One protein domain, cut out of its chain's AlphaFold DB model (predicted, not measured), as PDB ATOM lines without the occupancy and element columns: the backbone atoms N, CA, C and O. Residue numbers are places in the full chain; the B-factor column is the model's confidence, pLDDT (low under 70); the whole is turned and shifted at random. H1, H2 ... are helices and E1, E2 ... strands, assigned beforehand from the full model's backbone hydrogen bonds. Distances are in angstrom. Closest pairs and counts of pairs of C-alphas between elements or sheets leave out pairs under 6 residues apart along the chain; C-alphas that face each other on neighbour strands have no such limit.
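AT A GLANCE: This is residues 9 to 127 of the 243 residues of an uncharacterized protein of Saccharothrix ecbatanensis (UniProt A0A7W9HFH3). Picture a rounded cluster of short helices around the longest one, H5: H1 and H6 are beside one another on it, H4 crosses it, and H2 crosses H1. A small two-strand ribbon, E1 and E2, lies at the end of H5 where the helix closes, H3 is out beyond H2, and the last 15 residues, 113 to 127, are a stretch with no named element that brings the last residue back near the first. The printed part has 119 residues with six named helices and two named strands, in the order H1 E1 H2 H3 H4 H5 E2 H6; the sheet, E1 - E2, is antiparallel, and the class is mostly helix. It is compact, with a radius of gyration of the C-alphas of 13.5 A and spans of 38 by 30 by 29 A.

IN THESE COORDINATES: Find C-alpha 9 at (-25.803, 9.661, -35.537); from there H1, residues 9 to 21, runs 18.5 A. Next come E1, residues 27 to 29, H2, residues 48 to 55, H3, residues 60 to 65, and H4, residues 73 to 79. At C-alpha 86, (-30.188, 14.857, -25.526), H5 begins and runs 21.0 A to residue 100. E2, residues 101 to 104, follows directly, then H6, residues 105 to 112, which ends at (-24.344, 22.069, -35.969).

HOW THE PARTS SIT: Start at the hub, H5, which touches H1, H2, H4 and H6. Val 95 and Ala 108 hold its closest C-alphas to H6, 5.0 A apart, at a steep tilt of 45 degrees, opposite ways. H4 touches H5 at His 74 and Glu 89, closest C-alphas 5.1 A apart. Residues 9 to 12 of H1 touch H5, closest C-alphas Leu 11 and Ala 88, 6.4 A. H1 and H2 touch about perpendicular, at 88 degrees, closest C-alphas Arg 14 and Val 52, 6.3 A. H2 and H5 only just touch, with 3 pairs of C-alphas within 8 A, the closest Asn 49 and Ala 92, 6.9 A. H3 is near H2 and apart from H5. Between E1 and E2, look for N 102 and O 28, 3.2 A apart. In H1, H2, H3, H5 and H6 every O i to N i+4 pair is within hydrogen-bond range; H4 has 1 of 3, and 2 of 4 O i to N i+3 pairs.

THE WHOLE: The C-alphas of Asp 42 and Pro 122, the two farthest apart, are 39.4 A apart. The printed part has no cut, and the link from E1 to H2, 18 residues, is long. Mean pLDDT of the printed part is 86.6; residues 67 to 70 and 115 to 123 are under 70.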
ATOM      1  N   ALA A   9     -26.297  10.159 -34.252       91.12
ATOM      2  CA  ALA A   9     -25.803   9.661 -35.537       91.12
ATOM      3  C   ALA A   9     -26.935   9.336 -36.525       91.12
ATOM      4  O   ALA A   9     -26.845   9.644 -37.716       91.12
ATOM      5  N   GLU A  10     -28.027   8.761 -36.031       93.19
ATOM      6  CA  GLU A  10     -29.206   8.480 -36.843       93.19
ATOM      7  C   GLU A  10     -29.872   9.774 -37.323       93.19
ATOM      8  O   GLU A  10     -30.149   9.915 -38.513       93.19
ATOM      9  N   LEU A  11     -30.094  10.749 -36.434       95.00
ATOM     10  CA  LEU A  11     -30.698  12.023 -36.825       95.00
ATOM     11  C   LEU A  11     -29.829  12.765 -37.849       95.00
ATOM     12  O   LEU A  11     -30.336  13.218 -38.876       95.00
ATOM     13  N   TYR A  12     -28.521  12.841 -37.601       94.31
ATOM     14  CA  TYR A  12     -27.571  13.491 -38.498       94.31
ATOM     15  C   TYR A  12     -27.578  12.858 -39.890       94.31
ATOM     16  O   TYR A  12     -27.700  13.556 -40.898       94.31
ATOM     17  N   THR A  13     -27.518  11.528 -39.970       93.81
ATOM     18  CA  THR A  13     -27.533  10.846 -41.268       93.81
ATOM     19  C   THR A  13     -28.886  10.950 -41.972       93.81
ATOM     20  O   THR A  13     -28.919  11.081 -43.194       93.81
ATOM     21  N   ARG A  14     -30.011  11.018 -41.246       95.31
ATOM     22  CA  ARG A  14     -31.317  11.352 -41.842       95.31
ATOM     23  C   ARG A  14     -31.341  12.766 -42.423       95.31
ATOM     24  O   ARG A  14     -31.814  12.937 -43.542       95.31
ATOM     25  N   MET A  15     -30.788  13.762 -41.729       96.69
ATOM     26  CA  MET A  15     -30.674  15.127 -42.262       96.69
ATOM     27  C   MET A  15     -29.783  15.180 -43.508       96.69
ATOM     28  O   MET A  15     -30.171  15.770 -44.513       96.69
ATOM     29  N   LEU A  16     -28.626  14.508 -43.497       94.69
ATOM     30  CA  LEU A  16     -27.775  14.398 -44.687       94.69
ATOM     31  C   LEU A  16     -28.504  13.733 -45.858       94.69
ATOM     32  O   LEU A  16     -28.340  14.147 -47.003       94.69
ATOM     33  N   ARG A  17     -29.329  12.717 -45.586       94.38
ATOM     34  CA  ARG A  17     -30.141  12.065 -46.613       94.38
ATOM     35  C   ARG A  17     -31.149  13.037 -47.224       94.38
ATOM     36  O   ARG A  17     -31.282  13.038 -48.443       94.38
ATOM     37  N   VAL A  18     -31.790  13.888 -46.418       95.75
ATOM     38  CA  VAL A  18     -32.647  14.970 -46.931       95.75
ATOM     39  C   VAL A  18     -31.851  15.887 -47.861       95.75
ATOM     40  O   VAL A  18     -32.287  16.129 -48.978       95.75
ATOM     41  N   LEU A  19     -30.640  16.305 -47.480       94.88
ATOM     42  CA  LEU A  19     -29.780  17.143 -48.337       94.88
ATOM     43  C   LEU A  19     -29.358  16.476 -49.661       94.88
ATOM     44  O   LEU A  19     -28.931  17.172 -50.580       94.88
ATOM     45  N   GLN A  20     -29.411  15.143 -49.745       91.94
ATOM     46  CA  GLN A  20     -29.119  14.379 -50.962       91.94
ATOM     47  C   GLN A  20     -30.348  14.197 -51.865       91.94
ATOM     48  O   GLN A  20     -30.185  13.853 -53.036       91.94
ATOM     49  N   GLN A  21     -31.556  14.365 -51.324       91.06
ATOM     50  CA  GLN A  21     -32.826  14.128 -52.018       91.06
ATOM     51  C   GLN A  21     -33.528  15.430 -52.409       91.06
ATOM     52  O   GLN A  21     -34.131  15.497 -53.476       91.06
ATOM     53  N   GLU A  22     -33.398  16.452 -51.568       91.94
ATOM     54  CA  GLU A  22     -33.993  17.776 -51.729       91.94
ATOM     55  C   GLU A  22     -32.945  18.813 -52.141       91.94
ATOM     56  O   GLU A  22     -31.750  18.518 -52.180       91.94
ATOM     57  N   ASP A  23     -33.373  20.048 -52.435       90.56
ATOM     58  CA  ASP A  23     -32.443  21.146 -52.701       90.56
ATOM     59  C   ASP A  23     -31.700  21.550 -51.407       90.56
ATOM     60  O   ASP A  23     -32.291  22.156 -50.507       90.56
ATOM     61  N   PRO A  24     -30.387  21.282 -51.293       86.94
ATOM     62  CA  PRO A  24     -29.614  21.599 -50.094       86.94
ATOM     63  C   PRO A  24     -29.396  23.107 -49.896       86.94
ATOM     64  O   PRO A  24     -28.949  23.520 -48.824       86.94
ATOM     65  N   SER A  25     -29.669  23.918 -50.926       91.69
ATOM     66  CA  SER A  25     -29.630  25.379 -50.870       91.69
ATOM     67  C   SER A  25     -30.933  26.000 -50.362       91.69
ATOM     68  O   SER A  25     -30.989  27.221 -50.218       91.69
ATOM     69  N   THR A  26     -31.940  25.177 -50.037       89.25
ATOM     70  CA  THR A  26     -33.182  25.625 -49.401       89.25
ATOM     71  C   THR A  26     -32.864  26.476 -48.180       89.25
ATOM     72  O   THR A  26     -32.088  26.083 -47.305       89.25
ATOM     73  N   GLN A  27     -33.449  27.667 -48.157       88.12
ATOM     74  CA  GLN A  27     -33.335  28.631 -47.078       88.12
ATOM     75  C   GLN A  27     -34.728  28.947 -46.579       88.12
ATOM     76  O   GLN A  27     -35.623  29.280 -47.359       88.12
ATOM     77  N   LEU A  28     -34.873  28.907 -45.268       81.50
ATOM     78  CA  LEU A  28     -36.021  29.465 -44.594       81.50
ATOM     79  C   LEU A  28     -35.594  30.792 -43.974       81.50
ATOM     80  O   LEU A  28     -34.495  30.909 -43.461       81.50
ATOM     81  N   PHE A  29     -36.430  31.817 -44.022       80.94
ATOM     82  CA  PHE A  29     -36.219  32.999 -43.194       80.94
ATOM     83  C   PHE A  29     -37.493  33.230 -42.408       80.94
ATOM     84  O   PHE A  29     -38.544  33.496 -42.995       80.94
ATOM     85  N   TYR A  30     -37.399  33.090 -41.090       79.75
ATOM     86  CA  TYR A  30     -38.551  33.186 -40.215       79.75
ATOM     87  C   TYR A  30     -38.160  33.883 -38.915       79.75
ATOM     88  O   TYR A  30     -37.179  33.520 -38.264       79.75
ATOM     89  N   ASP A  31     -38.924  34.908 -38.541       79.81
ATOM     90  CA  ASP A  31     -38.736  35.610 -37.272       79.81
ATOM     91  C   ASP A  31     -39.297  34.745 -36.133       79.81
ATOM     92  O   ASP A  31     -40.409  34.965 -35.652       79.81
ATOM     93  N   TYR A  32     -38.519  33.732 -35.738       72.81
ATOM     94  CA  TYR A  32     -38.892  32.746 -34.720       72.81
ATOM     95  C   TYR A  32     -39.137  33.364 -33.334       72.81
ATOM     96  O   TYR A  32     -39.707  32.713 -32.463       72.81
ATOM     97  N   GLU A  33     -38.721  34.618 -33.109       76.81
ATOM     98  CA  GLU A  33     -39.046  35.363 -31.888       76.81
ATOM     99  C   GLU A  33     -40.506  35.847 -31.873       76.81
ATOM    100  O   GLU A  33     -41.032  36.181 -30.810       76.81
ATOM    101  N   ARG A  34     -41.167  35.898 -33.038       78.31
ATOM    102  CA  ARG A  34     -42.568  36.322 -33.188       78.31
ATOM    103  C   ARG A  34     -43.519  35.167 -33.443       78.31
ATOM    104  O   ARG A  34     -44.611  35.159 -32.881       78.31
ATOM    105  N   GLU A  35     -43.130  34.249 -34.311       79.56
ATOM    106  CA  GLU A  35     -43.934  33.104 -34.727       79.56
ATOM    107  C   GLU A  35     -42.979  32.013 -35.199       79.56
ATOM    108  O   GLU A  35     -42.001  32.309 -35.877       79.56
ATOM    109  N   ALA A  36     -43.223  30.762 -34.835       81.50
ATOM    110  CA  ALA A  36     -42.416  29.660 -35.334       81.50
ATOM    111  C   ALA A  36     -42.823  29.277 -36.760       81.50
ATOM    112  O   ALA A  36     -44.003  29.384 -37.104       81.50
ATOM    113  N   PRO A  37     -41.884  28.806 -37.600       85.56
ATOM    114  CA  PRO A  37     -42.250  28.350 -38.926       85.56
ATOM    115  C   PRO A  37     -43.206  27.154 -38.834       85.56
ATOM    116  O   PRO A  37     -43.032  26.289 -37.966       85.56
ATOM    117  N   PRO A  38     -44.195  27.064 -39.738       88.81
ATOM    118  CA  PRO A  38     -45.043  25.887 -39.811       88.81
ATOM    119  C   PRO A  38     -44.188  24.654 -40.117       88.81
ATOM    120  O   PRO A  38     -43.224  24.724 -40.872       88.81
ATOM    121  N   TRP A  39     -44.547  23.505 -39.551       90.44
ATOM    122  CA  TRP A  39     -43.859  22.246 -39.849       90.44
ATOM    123  C   TRP A  39     -44.298  21.667 -41.196       90.44
ATOM    124  O   TRP A  39     -43.475  21.140 -41.939       90.44
ATOM    125  N   PHE A  40     -45.581  21.819 -41.531       91.62
ATOM    126  CA  PHE A  40     -46.161  21.384 -42.797       91.62
ATOM    127  C   PHE A  40     -46.945  22.528 -43.443       91.62
ATOM    128  O   PHE A  40     -47.658  23.260 -42.755       91.62
ATOM    129  N   VAL A  41     -46.844  22.659 -44.765       90.19
ATOM    130  CA  VAL A  41     -47.613  23.612 -45.579       90.19
ATOM    131  C   VAL A  41     -48.254  22.834 -46.719       90.19
ATOM    132  O   VAL A  41     -47.576  22.101 -47.425       90.19
ATOM    133  N   ASP A  42     -49.577  22.943 -46.857       91.25
ATOM    134  CA  ASP A  42     -50.365  22.207 -47.860       91.25
ATOM    135  C   ASP A  42     -50.170  20.673 -47.837       91.25
ATOM    136  O   ASP A  42     -50.439  19.978 -48.813       91.25
ATOM    137  N   GLY A  43     -49.764  20.133 -46.683       88.88
ATOM    138  CA  GLY A  43     -49.504  18.706 -46.475       88.88
ATOM    139  C   GLY A  43     -48.042  18.291 -46.659       88.88
ATOM    140  O   GLY A  43     -47.686  17.198 -46.219       88.88
ATOM    141  N   ASP A  44     -47.202  19.162 -47.220       92.38
ATOM    142  CA  ASP A  44     -45.785  18.904 -47.474       92.38
ATOM    143  C   ASP A  44     -44.898  19.436 -46.334       92.38
ATOM    144  O   ASP A  44     -45.245  20.438 -45.698       92.38
ATOM    145  N   PRO A  45     -43.763  18.776 -46.031       93.56
ATOM    146  CA  PRO A  45     -42.844  19.240 -45.000       93.56
ATOM    147  C   PRO A  45     -42.191  20.563 -45.408       93.56
ATOM    148  O   PRO A  45     -41.722  20.723 -46.532       93.56
ATOM    149  N   PHE A  46     -42.149  21.511 -44.475       91.31
ATOM    150  CA  PHE A  46     -41.669  22.869 -44.741       91.31
ATOM    151  C   PHE A  46     -40.257  23.139 -44.208       91.31
ATOM    152  O   PHE A  46     -39.528  23.946 -44.777       91.31
ATOM    153  N   THR A  47     -39.862  22.456 -43.132       93.12
ATOM    154  CA  THR A  47     -38.526  22.563 -42.524       93.12
ATOM    155  C   THR A  47     -37.737  21.277 -42.725       93.12
ATOM    156  O   THR A  47     -38.325  20.210 -42.917       93.12
ATOM    157  N   ILE A  48     -36.407  21.320 -42.599       95.31
ATOM    158  CA  ILE A  48     -35.599  20.093 -42.719       95.31
ATOM    159  C   ILE A  48     -35.991  19.041 -41.668       95.31
ATOM    160  O   ILE A  48     -36.066  17.848 -41.967       95.31
ATOM    161  N   ASN A  49     -36.299  19.479 -40.442       95.56
ATOM    162  CA  ASN A  49     -36.772  18.595 -39.380       95.56
ATOM    163  C   ASN A  49     -38.142  17.989 -39.733       95.56
ATOM    164  O   ASN A  49     -38.361  16.801 -39.503       95.56
ATOM    165  N   ALA A  50     -39.044  18.757 -40.354       94.69
ATOM    166  CA  ALA A  50     -40.307  18.223 -40.856       94.69
ATOM    167  C   ALA A  50     -40.095  17.188 -41.968       94.69
ATOM    168  O   ALA A  50     -40.775  16.165 -41.976       94.69
ATOM    169  N   THR A  51     -39.120  17.390 -42.859       96.31
ATOM    170  CA  THR A  51     -38.791  16.416 -43.913       96.31
ATOM    171  C   THR A  51     -38.236  15.120 -43.322       96.31
ATOM    172  O   THR A  51     -38.600  14.030 -43.762       96.31
ATOM    173  N   VAL A  52     -37.417  15.209 -42.266       96.25
ATOM    174  CA  VAL A  52     -36.972  14.029 -41.507       96.25
ATOM    175  C   VAL A  52     -38.162  13.302 -40.870       96.25
ATOM    176  O   VAL A  52     -38.259  12.080 -40.993       96.25
ATOM    177  N   LEU A  53     -39.081  14.028 -40.226       94.81
ATOM    178  CA  LEU A  53     -40.300  13.457 -39.641       94.81
ATOM    179  C   LEU A  53     -41.191  12.794 -40.705       94.81
ATOM    180  O   LEU A  53     -41.680  11.685 -40.485       94.81
ATOM    181  N   ALA A  54     -41.340  13.408 -41.880       93.94
ATOM    182  CA  ALA A  54     -42.049  12.822 -43.015       93.94
ATOM    183  C   ALA A  54     -41.405  11.508 -43.476       93.94
ATOM    184  O   ALA A  54     -42.102  10.513 -43.680       93.94
ATOM    185  N   GLY A  55     -40.070  11.459 -43.538       92.38
ATOM    186  CA  GLY A  55     -39.315  10.231 -43.802       92.38
ATOM    187  C   GLY A  55     -39.496   9.136 -42.739       92.38
ATOM    188  O   GLY A  55     -39.313   7.960 -43.043       92.38
ATOM    189  N   LEU A  56     -39.888   9.503 -41.515       91.38
ATOM    190  CA  LEU A  56     -40.246   8.589 -40.422       91.38
ATOM    191  C   LEU A  56     -41.738   8.200 -40.421       91.38
ATOM    192  O   LEU A  56     -42.186   7.471 -39.537       91.38
ATOM    193  N   GLY A  57     -42.512   8.666 -41.406       92.31
ATOM    194  CA  GLY A  57     -43.937   8.368 -41.552       92.31
ATOM    195  C   GLY A  57     -44.878   9.351 -40.852       92.31
ATOM    196  O   GLY A  57     -46.083   9.098 -40.815       92.31
ATOM    197  N   VAL A  58     -44.372  10.466 -40.313       91.62
ATOM    198  CA  VAL A  58     -45.212  11.541 -39.764       91.62
ATOM    199  C   VAL A  58     -45.778  12.373 -40.912       91.62
ATOM    200  O   VAL A  58     -45.049  13.003 -41.667       91.62
ATOM    201  N   THR A  59     -47.096  12.405 -41.033       91.62
ATOM    202  CA  THR A  59     -47.818  13.261 -41.980       91.62
ATOM    203  C   THR A  59     -48.375  14.498 -41.280       91.62
ATOM    204  O   THR A  59     -48.552  14.484 -40.057       91.62
ATOM    205  N   ALA A  60     -48.758  15.523 -42.049       90.56
ATOM    206  CA  ALA A  60     -49.489  16.682 -41.528       90.56
ATOM    207  C   ALA A  60     -50.722  16.268 -40.696       90.56
ATOM    208  O   ALA A  60     -50.940  16.778 -39.603       90.56
ATOM    209  N   GLU A  61     -51.466  15.245 -41.136       89.31
ATOM    210  CA  GLU A  61     -52.623  14.728 -40.392       89.31
ATOM    211  C   GLU A  61     -52.228  14.140 -39.026       89.31
ATOM    212  O   GLU A  61     -52.911  14.365 -38.024       89.31
ATOM    213  N   THR A  62     -51.143  13.362 -38.966       89.06
ATOM    214  CA  THR A  62     -50.659  12.806 -37.690       89.06
ATOM    215  C   THR A  62     -50.076  13.882 -36.779       89.06
ATOM    216  O   THR A  62     -50.243  13.795 -35.564       89.06
ATOM    217  N   PHE A  63     -49.460  14.909 -37.363       87.94
ATOM    218  CA  PHE A  63     -48.910  16.056 -36.657       87.94
ATOM    219  C   PHE A  63     -50.018  16.890 -36.000       87.94
ATOM    220  O   PHE A  63     -49.978  17.130 -34.794       87.94
ATOM    221  N   ASP A  64     -51.068  17.234 -36.750       84.88
ATOM    222  CA  ASP A  64     -52.222  17.988 -36.244       84.88
ATOM    223  C   ASP A  64     -52.943  17.234 -35.116       84.88
ATOM    224  O   ASP A  64     -53.324  17.807 -34.090       84.88
ATOM    225  N   LYS A  65     -53.103  15.912 -35.275       81.44
ATOM    226  CA  LYS A  65     -53.715  15.038 -34.260       81.44
ATOM    227  C   LYS A  65     -52.907  14.961 -32.970       81.44
ATOM    228  O   LYS A  65     -53.506  14.779 -31.911       81.44
ATOM    229  N   ALA A  66     -51.582  15.078 -33.049       79.00
ATOM    230  CA  ALA A  66     -50.703  15.029 -31.888       79.00
ATOM    231  C   ALA A  66     -50.843  16.262 -30.976       79.00
ATOM    232  O   ALA A  66     -50.331  16.236 -29.859       79.00
ATOM    233  N   GLN A  67     -51.562  17.311 -31.412       69.56
ATOM    234  CA  GLN A  67     -51.761  18.555 -30.657       69.56
ATOM    235  C   GLN A  67     -50.440  19.096 -30.091       69.56
ATOM    236  O   GLN A  67     -50.368  19.448 -28.911       69.56
ATOM    237  N   CYS A  68     -49.387  19.097 -30.915       66.75
ATOM    238  CA  CYS A  68     -48.045  19.519 -30.525       66.75
ATOM    239  C   CYS A  68     -48.110  20.871 -29.793       66.75
ATOM    240  O   CYS A  68     -48.580  21.861 -30.344       66.75
ATOM    241  N   GLN A  69     -47.688  20.893 -28.524       53.72
ATOM    242  CA  GLN A  69     -47.755  22.080 -27.655       53.72
ATOM    243  C   GLN A  69     -46.466  22.914 -27.674       53.72
ATOM    244  O   GLN A  69     -46.291  23.800 -26.840       53.72
ATOM    245  N   GLY A  70     -45.544  22.606 -28.584       58.50
ATOM    246  CA  GLY A  70     -44.274  23.296 -28.714       58.50
ATOM    247  C   GLY A  70     -43.911  23.497 -30.172       58.50
ATOM    248  O   GLY A  70     -44.304  22.716 -31.035       58.50
ATOM    249  N   ASP A  71     -43.152  24.557 -30.398       76.50
ATOM    250  CA  ASP A  71     -42.768  25.026 -31.724       76.50
ATOM    251  C   ASP A  71     -41.370  24.542 -32.142       76.50
ATOM    252  O   ASP A  71     -41.039  24.496 -33.328       76.50
ATOM    253  N   SER A  72     -40.551  24.160 -31.160       86.81
ATOM    254  CA  SER A  72     -39.172  23.711 -31.332       86.81
ATOM    255  C   SER A  72     -39.069  22.195 -31.546       86.81
ATOM    256  O   SER A  72     -39.871  21.427 -30.997       86.81
ATOM    257  N   PRO A  73     -38.037  21.726 -32.270       92.00
ATOM    258  CA  PRO A  73     -37.812  20.303 -32.500       92.00
ATOM    259  C   PRO A  73     -37.804  19.435 -31.235       92.00
ATOM    260  O   PRO A  73     -38.477  18.403 -31.220       92.00
ATOM    261  N   HIS A  74     -37.140  19.855 -30.152       89.62
ATOM    262  CA  HIS A  74     -37.117  19.069 -28.907       89.62
ATOM    263  C   HIS A  74     -38.508  18.801 -28.303       89.62
ATOM    264  O   HIS A  74     -38.692  17.812 -27.597       89.62
ATOM    265  N   ALA A  75     -39.494  19.669 -28.552       89.88
ATOM    266  CA  ALA A  75     -40.861  19.490 -28.067       89.88
ATOM    267  C   ALA A  75     -41.709  18.669 -29.050       89.88
ATOM    268  O   ALA A  75     -42.532  17.852 -28.632       89.88
ATOM    269  N   VAL A  76     -41.479  18.869 -30.350       92.00
ATOM    270  CA  VAL A  76     -42.261  18.280 -31.442       92.00
ATOM    271  C   VAL A  76     -41.948  16.802 -31.669       92.00
ATOM    272  O   VAL A  76     -42.859  15.992 -31.826       92.00
ATOM    273  N   TYR A  77     -40.672  16.415 -31.672       93.88
ATOM    274  CA  TYR A  77     -40.280  15.022 -31.914       93.88
ATOM    275  C   TYR A  77     -40.928  14.042 -30.907       93.88
ATOM    276  O   TYR A  77     -41.564  13.068 -31.326       93.88
ATOM    277  N   PRO A  78     -40.876  14.295 -29.582       92.00
ATOM    278  CA  PRO A  78     -41.572  13.457 -28.608       92.00
ATOM    279  C   PRO A  78     -43.098  13.451 -28.761       92.00
ATOM    280  O   PRO A  78     -43.709  12.401 -28.551       92.00
ATOM    281  N   SER A  79     -43.731  14.578 -29.119       90.31
ATOM    282  CA  SER A  79     -45.199  14.656 -29.208       90.31
ATOM    283  C   SER A  79     -45.769  13.832 -30.360       90.31
ATOM    284  O   SER A  79     -46.869  13.299 -30.233       90.31
ATOM    285  N   VAL A  80     -45.006  13.650 -31.441       90.44
ATOM    286  CA  VAL A  80     -45.375  12.774 -32.567       90.44
ATOM    287  C   VAL A  80     -44.843  11.340 -32.419       90.44
ATOM    288  O   VAL A  80     -44.933  10.539 -33.348       90.44
ATOM    289  N   GLY A  81     -44.339  10.975 -31.233       90.25
ATOM    290  CA  GLY A  81     -43.973   9.599 -30.884       90.25
ATOM    291  C   GLY A  81     -42.571   9.155 -31.311       90.25
ATOM    292  O   GLY A  81     -42.277   7.962 -31.237       90.25
ATOM    293  N   VAL A  82     -41.698  10.083 -31.710       92.31
ATOM    294  CA  VAL A  82     -40.294   9.830 -32.091       92.31
ATOM    295  C   VAL A  82     -39.349  10.607 -31.171       92.31
ATOM    296  O   VAL A  82     -38.750  11.595 -31.587       92.31
ATOM    297  N   PRO A  83     -39.221  10.209 -29.893       93.50
ATOM    298  CA  PRO A  83     -38.385  10.933 -28.943       93.50
ATOM    299  C   PRO A  83     -36.910  10.930 -29.366       93.50
ATOM    300  O   PRO A  83     -36.411   9.958 -29.934       93.50
ATOM    301  N   LEU A  84     -36.202  12.005 -29.036       93.50
ATOM    302  CA  LEU A  84     -34.776  12.177 -29.306       93.50
ATOM    303  C   LEU A  84     -33.942  11.895 -28.044       93.50
ATOM    304  O   LEU A  84     -34.438  11.915 -26.912       93.50
ATOM    305  N   THR A  85     -32.661  11.585 -28.223       92.69
ATOM    306  CA  THR A  85     -31.655  11.687 -27.153       92.69
ATOM    307  C   THR A  85     -31.256  13.150 -26.939       92.69
ATOM    308  O   THR A  85     -31.452  13.978 -27.819       92.69
ATOM    309  N   GLY A  86     -30.634  13.481 -25.802       90.81
ATOM    310  CA  GLY A  86     -30.188  14.857 -25.526       90.81
ATOM    311  C   GLY A  86     -29.271  15.449 -26.614       90.81
ATOM    312  O   GLY A  86     -29.536  16.553 -27.085       90.81
ATOM    313  N   PRO A  87     -28.231  14.731 -27.080       90.88
ATOM    314  CA  PRO A  87     -27.419  15.196 -28.204       90.88
ATOM    315  C   PRO A  87     -28.213  15.382 -29.507       90.88
ATOM    316  O   PRO A  87     -27.978  16.356 -30.221       90.88
ATOM    317  N   ALA A  88     -29.162  14.490 -29.819       92.50
ATOM    318  CA  ALA A  88     -30.012  14.628 -31.001       92.50
ATOM    319  C   ALA A  88     -30.974  15.825 -30.894       92.50
ATOM    320  O   ALA A  88     -31.169  16.528 -31.880       92.50
ATOM    321  N   GLU A  89     -31.524  16.108 -29.707       93.75
ATOM    322  CA  GLU A  89     -32.315  17.324 -29.446       93.75
ATOM    323  C   GLU A  89     -31.488  18.580 -29.732       93.75
ATOM    324  O   GLU A  89     -31.943  19.470 -30.447       93.75
ATOM    325  N   ALA A  90     -30.246  18.622 -29.237       92.25
ATOM    326  CA  ALA A  90     -29.348  19.749 -29.466       92.25
ATOM    327  C   ALA A  90     -29.026  19.954 -30.958       92.25
ATOM    328  O   ALA A  90     -28.995  21.097 -31.417       92.25
ATOM    329  N   LEU A  91     -28.828  18.869 -31.718       93.88
ATOM    330  CA  LEU A  91     -28.661  18.931 -33.174       93.88
ATOM    331  C   LEU A  91     -29.921  19.483 -33.855       93.88
ATOM    332  O   LEU A  91     -29.828  20.417 -34.649       93.88
ATOM    333  N   ALA A  92     -31.093  18.931 -33.533       95.50
ATOM    334  CA  ALA A  92     -32.366  19.325 -34.132       95.50
ATOM    335  C   ALA A  92     -32.664  20.814 -33.914       95.50
ATOM    336  O   ALA A  92     -32.943  21.541 -34.873       95.50
ATOM    337  N   ASP A  93     -32.548  21.271 -32.665       93.94
ATOM    338  CA  ASP A  93     -32.790  22.658 -32.270       93.94
ATOM    339  C   ASP A  93     -31.760  23.618 -32.872       93.94
ATOM    340  O   ASP A  93     -32.123  24.702 -33.332       93.94
ATOM    341  N   GLY A  94     -30.479  23.233 -32.890       94.00
ATOM    342  CA  GLY A  94     -29.419  24.042 -33.487       94.00
ATOM    343  C   GLY A  94     -29.657  24.268 -34.980       94.00
ATOM    344  O   GLY A  94     -29.621  25.407 -35.450       94.00
ATOM    345  N   VAL A  95     -29.948  23.191 -35.719       94.88
ATOM    346  CA  VAL A  95     -30.233  23.262 -37.159       94.88
ATOM    347  C   VAL A  95     -31.466  24.122 -37.415       94.88
ATOM    348  O   VAL A  95     -31.408  25.014 -38.258       94.88
ATOM    349  N   TRP A  96     -32.543  23.917 -36.654       93.69
ATOM    350  CA  TRP A  96     -33.768  24.713 -36.764       93.69
ATOM    351  C   TRP A  96     -33.525  26.204 -36.492       93.69
ATOM    352  O   TRP A  96     -34.044  27.060 -37.207       93.69
ATOM    353  N   LEU A  97     -32.692  26.538 -35.503       92.25
ATOM    354  CA  LEU A  97     -32.349  27.924 -35.186       92.25
ATOM    355  C   LEU A  97     -31.569  28.604 -36.323       92.25
ATOM    356  O   LEU A  97     -31.829  29.766 -36.637       92.25
ATOM    357  N   LEU A  98     -30.598  27.908 -36.922       92.88
ATOM    358  CA  LEU A  98     -29.836  28.430 -38.061       92.88
ATOM    359  C   LEU A  98     -30.711  28.551 -39.308       92.88
ATOM    360  O   LEU A  98     -30.664  29.582 -39.984       92.88
ATOM    361  N   GLU A  99     -31.544  27.543 -39.565       92.50
ATOM    362  CA  GLU A  99     -32.558  27.560 -40.614       92.50
ATOM    363  C   GLU A  99     -33.460  28.790 -40.457       92.50
ATOM    364  O   GLU A  99     -33.530  29.584 -41.380       92.50
ATOM    365  N   CYS A 100     -34.045  29.056 -39.282       90.56
ATOM    366  CA  CYS A 100     -34.876  30.251 -39.066       90.56
ATOM    367  C   CYS A 100     -34.127  31.573 -39.333       90.56
ATOM    368  O   CYS A 100     -34.732  32.573 -39.726       90.56
ATOM    369  N   ARG A 101     -32.798  31.586 -39.162       90.62
ATOM    370  CA  ARG A 101     -31.923  32.745 -39.398       90.62
ATOM    371  C   ARG A 101     -31.498  32.923 -40.860       90.62
ATOM    372  O   ARG A 101     -30.652  33.779 -41.123       90.62
ATOM    373  N   GLY A 102     -32.046  32.161 -41.808       90.25
ATOM    374  CA  GLY A 102     -31.706  32.305 -43.227       90.25
ATOM    375  C   GLY A 102     -30.529  31.454 -43.690       90.25
ATOM    376  O   GLY A 102     -30.048  31.661 -44.805       90.25
ATOM    377  N   TRP A 103     -30.021  30.534 -42.866       94.62
ATOM    378  CA  TRP A 103     -28.961  29.632 -43.315       94.62
ATOM    379  C   TRP A 103     -29.541  28.598 -44.275       94.62
ATOM    380  O   TRP A 103     -30.676  28.151 -44.109       94.62
ATOM    381  N   SER A 104     -28.752  28.207 -45.281       95.38
ATOM    382  CA  SER A 104     -29.144  27.073 -46.115       95.38
ATOM    383  C   SER A 104     -29.205  25.809 -45.261       95.38
ATOM    384  O   SER A 104     -28.434  25.668 -44.307       95.38
ATOM    385  N   TRP A 105     -30.081  24.869 -45.609       95.19
ATOM    386  CA  TRP A 105     -30.165  23.578 -44.922       95.19
ATOM    387  C   TRP A 105     -28.803  22.889 -44.823       95.19
ATOM    388  O   TRP A 105     -28.438  22.380 -43.762       95.19
ATOM    389  N   ARG A 106     -28.002  22.926 -45.897       94.19
ATOM    390  CA  ARG A 106     -26.642  22.377 -45.885       94.19
ATOM    391  C   ARG A 106     -25.751  23.048 -44.849       94.19
ATOM    392  O   ARG A 106     -25.074  22.343 -44.101       94.19
ATOM    393  N   ASP A 107     -25.718  24.378 -44.828       94.19
ATOM    394  CA  ASP A 107     -24.842  25.120 -43.921       94.19
ATOM    395  C   ASP A 107     -25.286  24.938 -42.466       94.19
ATOM    396  O   ASP A 107     -24.441  24.762 -41.593       94.19
ATOM    397  N   ALA A 108     -26.598  24.899 -42.211       94.00
ATOM    398  CA  ALA A 108     -27.154  24.653 -40.885       94.00
ATOM    399  C   ALA A 108     -26.758  23.266 -40.348       94.00
ATOM    400  O   ALA A 108     -26.170  23.165 -39.271       94.00
ATOM    401  N   VAL A 109     -26.998  22.202 -41.126       93.88
ATOM    402  CA  VAL A 109     -26.657  20.817 -40.745       93.88
ATOM    403  C   VAL A 109     -25.154  20.643 -40.549       93.88
ATOM    404  O   VAL A 109     -24.729  20.016 -39.583       93.88
ATOM    405  N   ARG A 110     -24.326  21.195 -41.444       90.88
ATOM    406  CA  ARG A 110     -22.864  21.068 -41.334       90.88
ATOM    407  C   ARG A 110     -22.277  21.906 -40.198       90.88
ATOM    408  O   ARG A 110     -21.273  21.494 -39.632       90.88
ATOM    409  N   SER A 111     -22.883  23.044 -39.859       89.81
ATOM    410  CA  SER A 111     -22.436  23.900 -38.754       89.81
ATOM    411  C   SER A 111     -22.763  23.306 -37.386       89.81
ATOM    412  O   SER A 111     -21.958  23.414 -36.464       89.81
ATOM    413  N   GLU A 112     -23.936  22.688 -37.238       89.62
ATOM    414  CA  GLU A 112     -24.344  22.069 -35.969       89.62
ATOM    415  C   GLU A 112     -23.901  20.620 -35.829       89.62
ATOM    416  O   GLU A 112     -24.081  20.017 -34.770       89.62
ATOM    417  N   HIS A 113     -23.248  20.083 -36.856       83.44
ATOM    418  CA  HIS A 113     -22.529  18.837 -36.722       83.44
ATOM    419  C   HIS A 113     -21.347  19.008 -35.760       83.44
ATOM    420  O   HIS A 113     -20.309  19.575 -36.104       83.44
ATOM    421  N   ARG A 114     -21.517  18.528 -34.529       70.38
ATOM    422  CA  ARG A 114     -20.505  18.532 -33.469       70.38
ATOM    423  C   ARG A 114     -20.099  17.099 -33.151       70.38
ATOM    424  O   ARG A 114     -20.869  16.165 -33.350       70.38
ATOM    425  N   GLU A 115     -18.896  16.914 -32.609       61.62
ATOM    426  CA  GLU A 115     -18.526  15.613 -32.047       61.62
ATOM    427  C   GLU A 115     -19.545  15.232 -30.953       61.62
ATOM    428  O   GLU A 115     -19.743  16.024 -30.023       61.62
ATOM    429  N   PRO A 116     -20.173  14.041 -31.007       51.34
ATOM    430  CA  PRO A 116     -21.180  13.624 -30.024       51.34
ATOM    431  C   PRO A 116     -20.684  13.688 -28.567       51.34
ATOM    432  O   PRO A 116     -21.467  13.915 -27.649       51.34
ATOM    433  N   GLY A 117     -19.368  13.547 -28.352       49.22
ATOM    434  CA  GLY A 117     -18.716  13.650 -27.040       49.22
ATOM    435  C   GLY A 117     -18.357  15.070 -26.578       49.22
ATOM    436  O   GLY A 117     -17.987  15.248 -25.419       49.22
ATOM    437  N   ALA A 118     -18.463  16.085 -27.442       48.97
ATOM    438  CA  ALA A 118     -18.211  17.484 -27.078       48.97
ATOM    439  C   ALA A 118     -19.405  18.131 -26.357       48.97
ATOM    440  O   ALA A 118     -19.294  19.233 -25.813       48.97
ATOM    441  N   VAL A 119     -20.555  17.457 -26.351       52.00
ATOM    442  CA  VAL A 119     -21.772  17.942 -25.714       52.00
ATOM    443  C   VAL A 119     -21.849  17.377 -24.297       52.00
ATOM    444  O   VAL A 119     -21.601  16.195 -24.080       52.00
ATOM    445  N   HIS A 120     -22.171  18.215 -23.308       56.19
ATOM    446  CA  HIS A 120     -22.239  17.855 -21.882       56.19
ATOM    447  C   HIS A 120     -23.426  16.926 -21.527       56.19
ATOM    448  O   HIS A 120     -24.103  17.137 -20.521       56.19
ATOM    449  N   TYR A 121     -23.699  15.908 -22.339       57.28
ATOM    450  CA  TYR A 121     -24.714  14.895 -22.080       57.28
ATOM    451  C   TYR A 121     -24.070  13.597 -21.574       57.28
ATOM    452  O   TYR A 121     -22.931  13.282 -21.927       57.28
ATOM    453  N   PRO A 122     -24.770  12.829 -20.720       61.03
ATOM    454  CA  PRO A 122     -24.321  11.493 -20.362       61.03
ATOM    455  C   PRO A 122     -24.245  10.609 -21.621       61.03
ATOM    456  O   PRO A 122     -25.107  10.740 -22.492       61.03
ATOM    457  N   PRO A 123     -23.261   9.695 -21.718       69.50
ATOM    458  CA  PRO A 123     -23.153   8.794 -22.859       69.50
ATOM    459  C   PRO A 123     -24.427   7.963 -23.014       69.50
ATOM    460  O   PRO A 123     -24.840   7.301 -22.058       69.50
ATOM    461  N   ASN A 124     -25.017   7.966 -24.210       79.88
ATOM    462  CA  ASN A 124     -26.165   7.131 -24.533       79.88
ATOM    463  C   ASN A 124     -25.844   6.198 -25.717       79.88
ATOM    464  O   ASN A 124     -25.321   6.675 -26.729       79.88
ATOM    465  N   PRO A 125     -26.113   4.878 -25.637       83.81
ATOM    466  CA  PRO A 125     -25.781   3.952 -26.718       83.81
ATOM    467  C   PRO A 125     -26.461   4.281 -28.048       83.81
ATOM    468  O   PRO A 125     -25.863   4.045 -29.095       83.81
ATOM    469  N   GLU A 126     -27.679   4.832 -28.029       87.06
ATOM    470  CA  GLU A 126     -28.397   5.225 -29.245       87.06
ATOM    471  C   GLU A 126     -27.663   6.314 -30.039       87.06
ATOM    472  O   GLU A 126     -27.773   6.339 -31.262       87.06
ATOM    473  N   ASP A 127     -26.860   7.166 -29.391       87.75
ATOM    474  CA  ASP A 127     -26.145   8.259 -30.070       87.75
ATOM    475  C   ASP A 127     -25.066   7.781 -31.045       87.75
ATOM    476  O   ASP A 127     -24.715   8.510 -31.972       87.75
TER     477      ASP A 127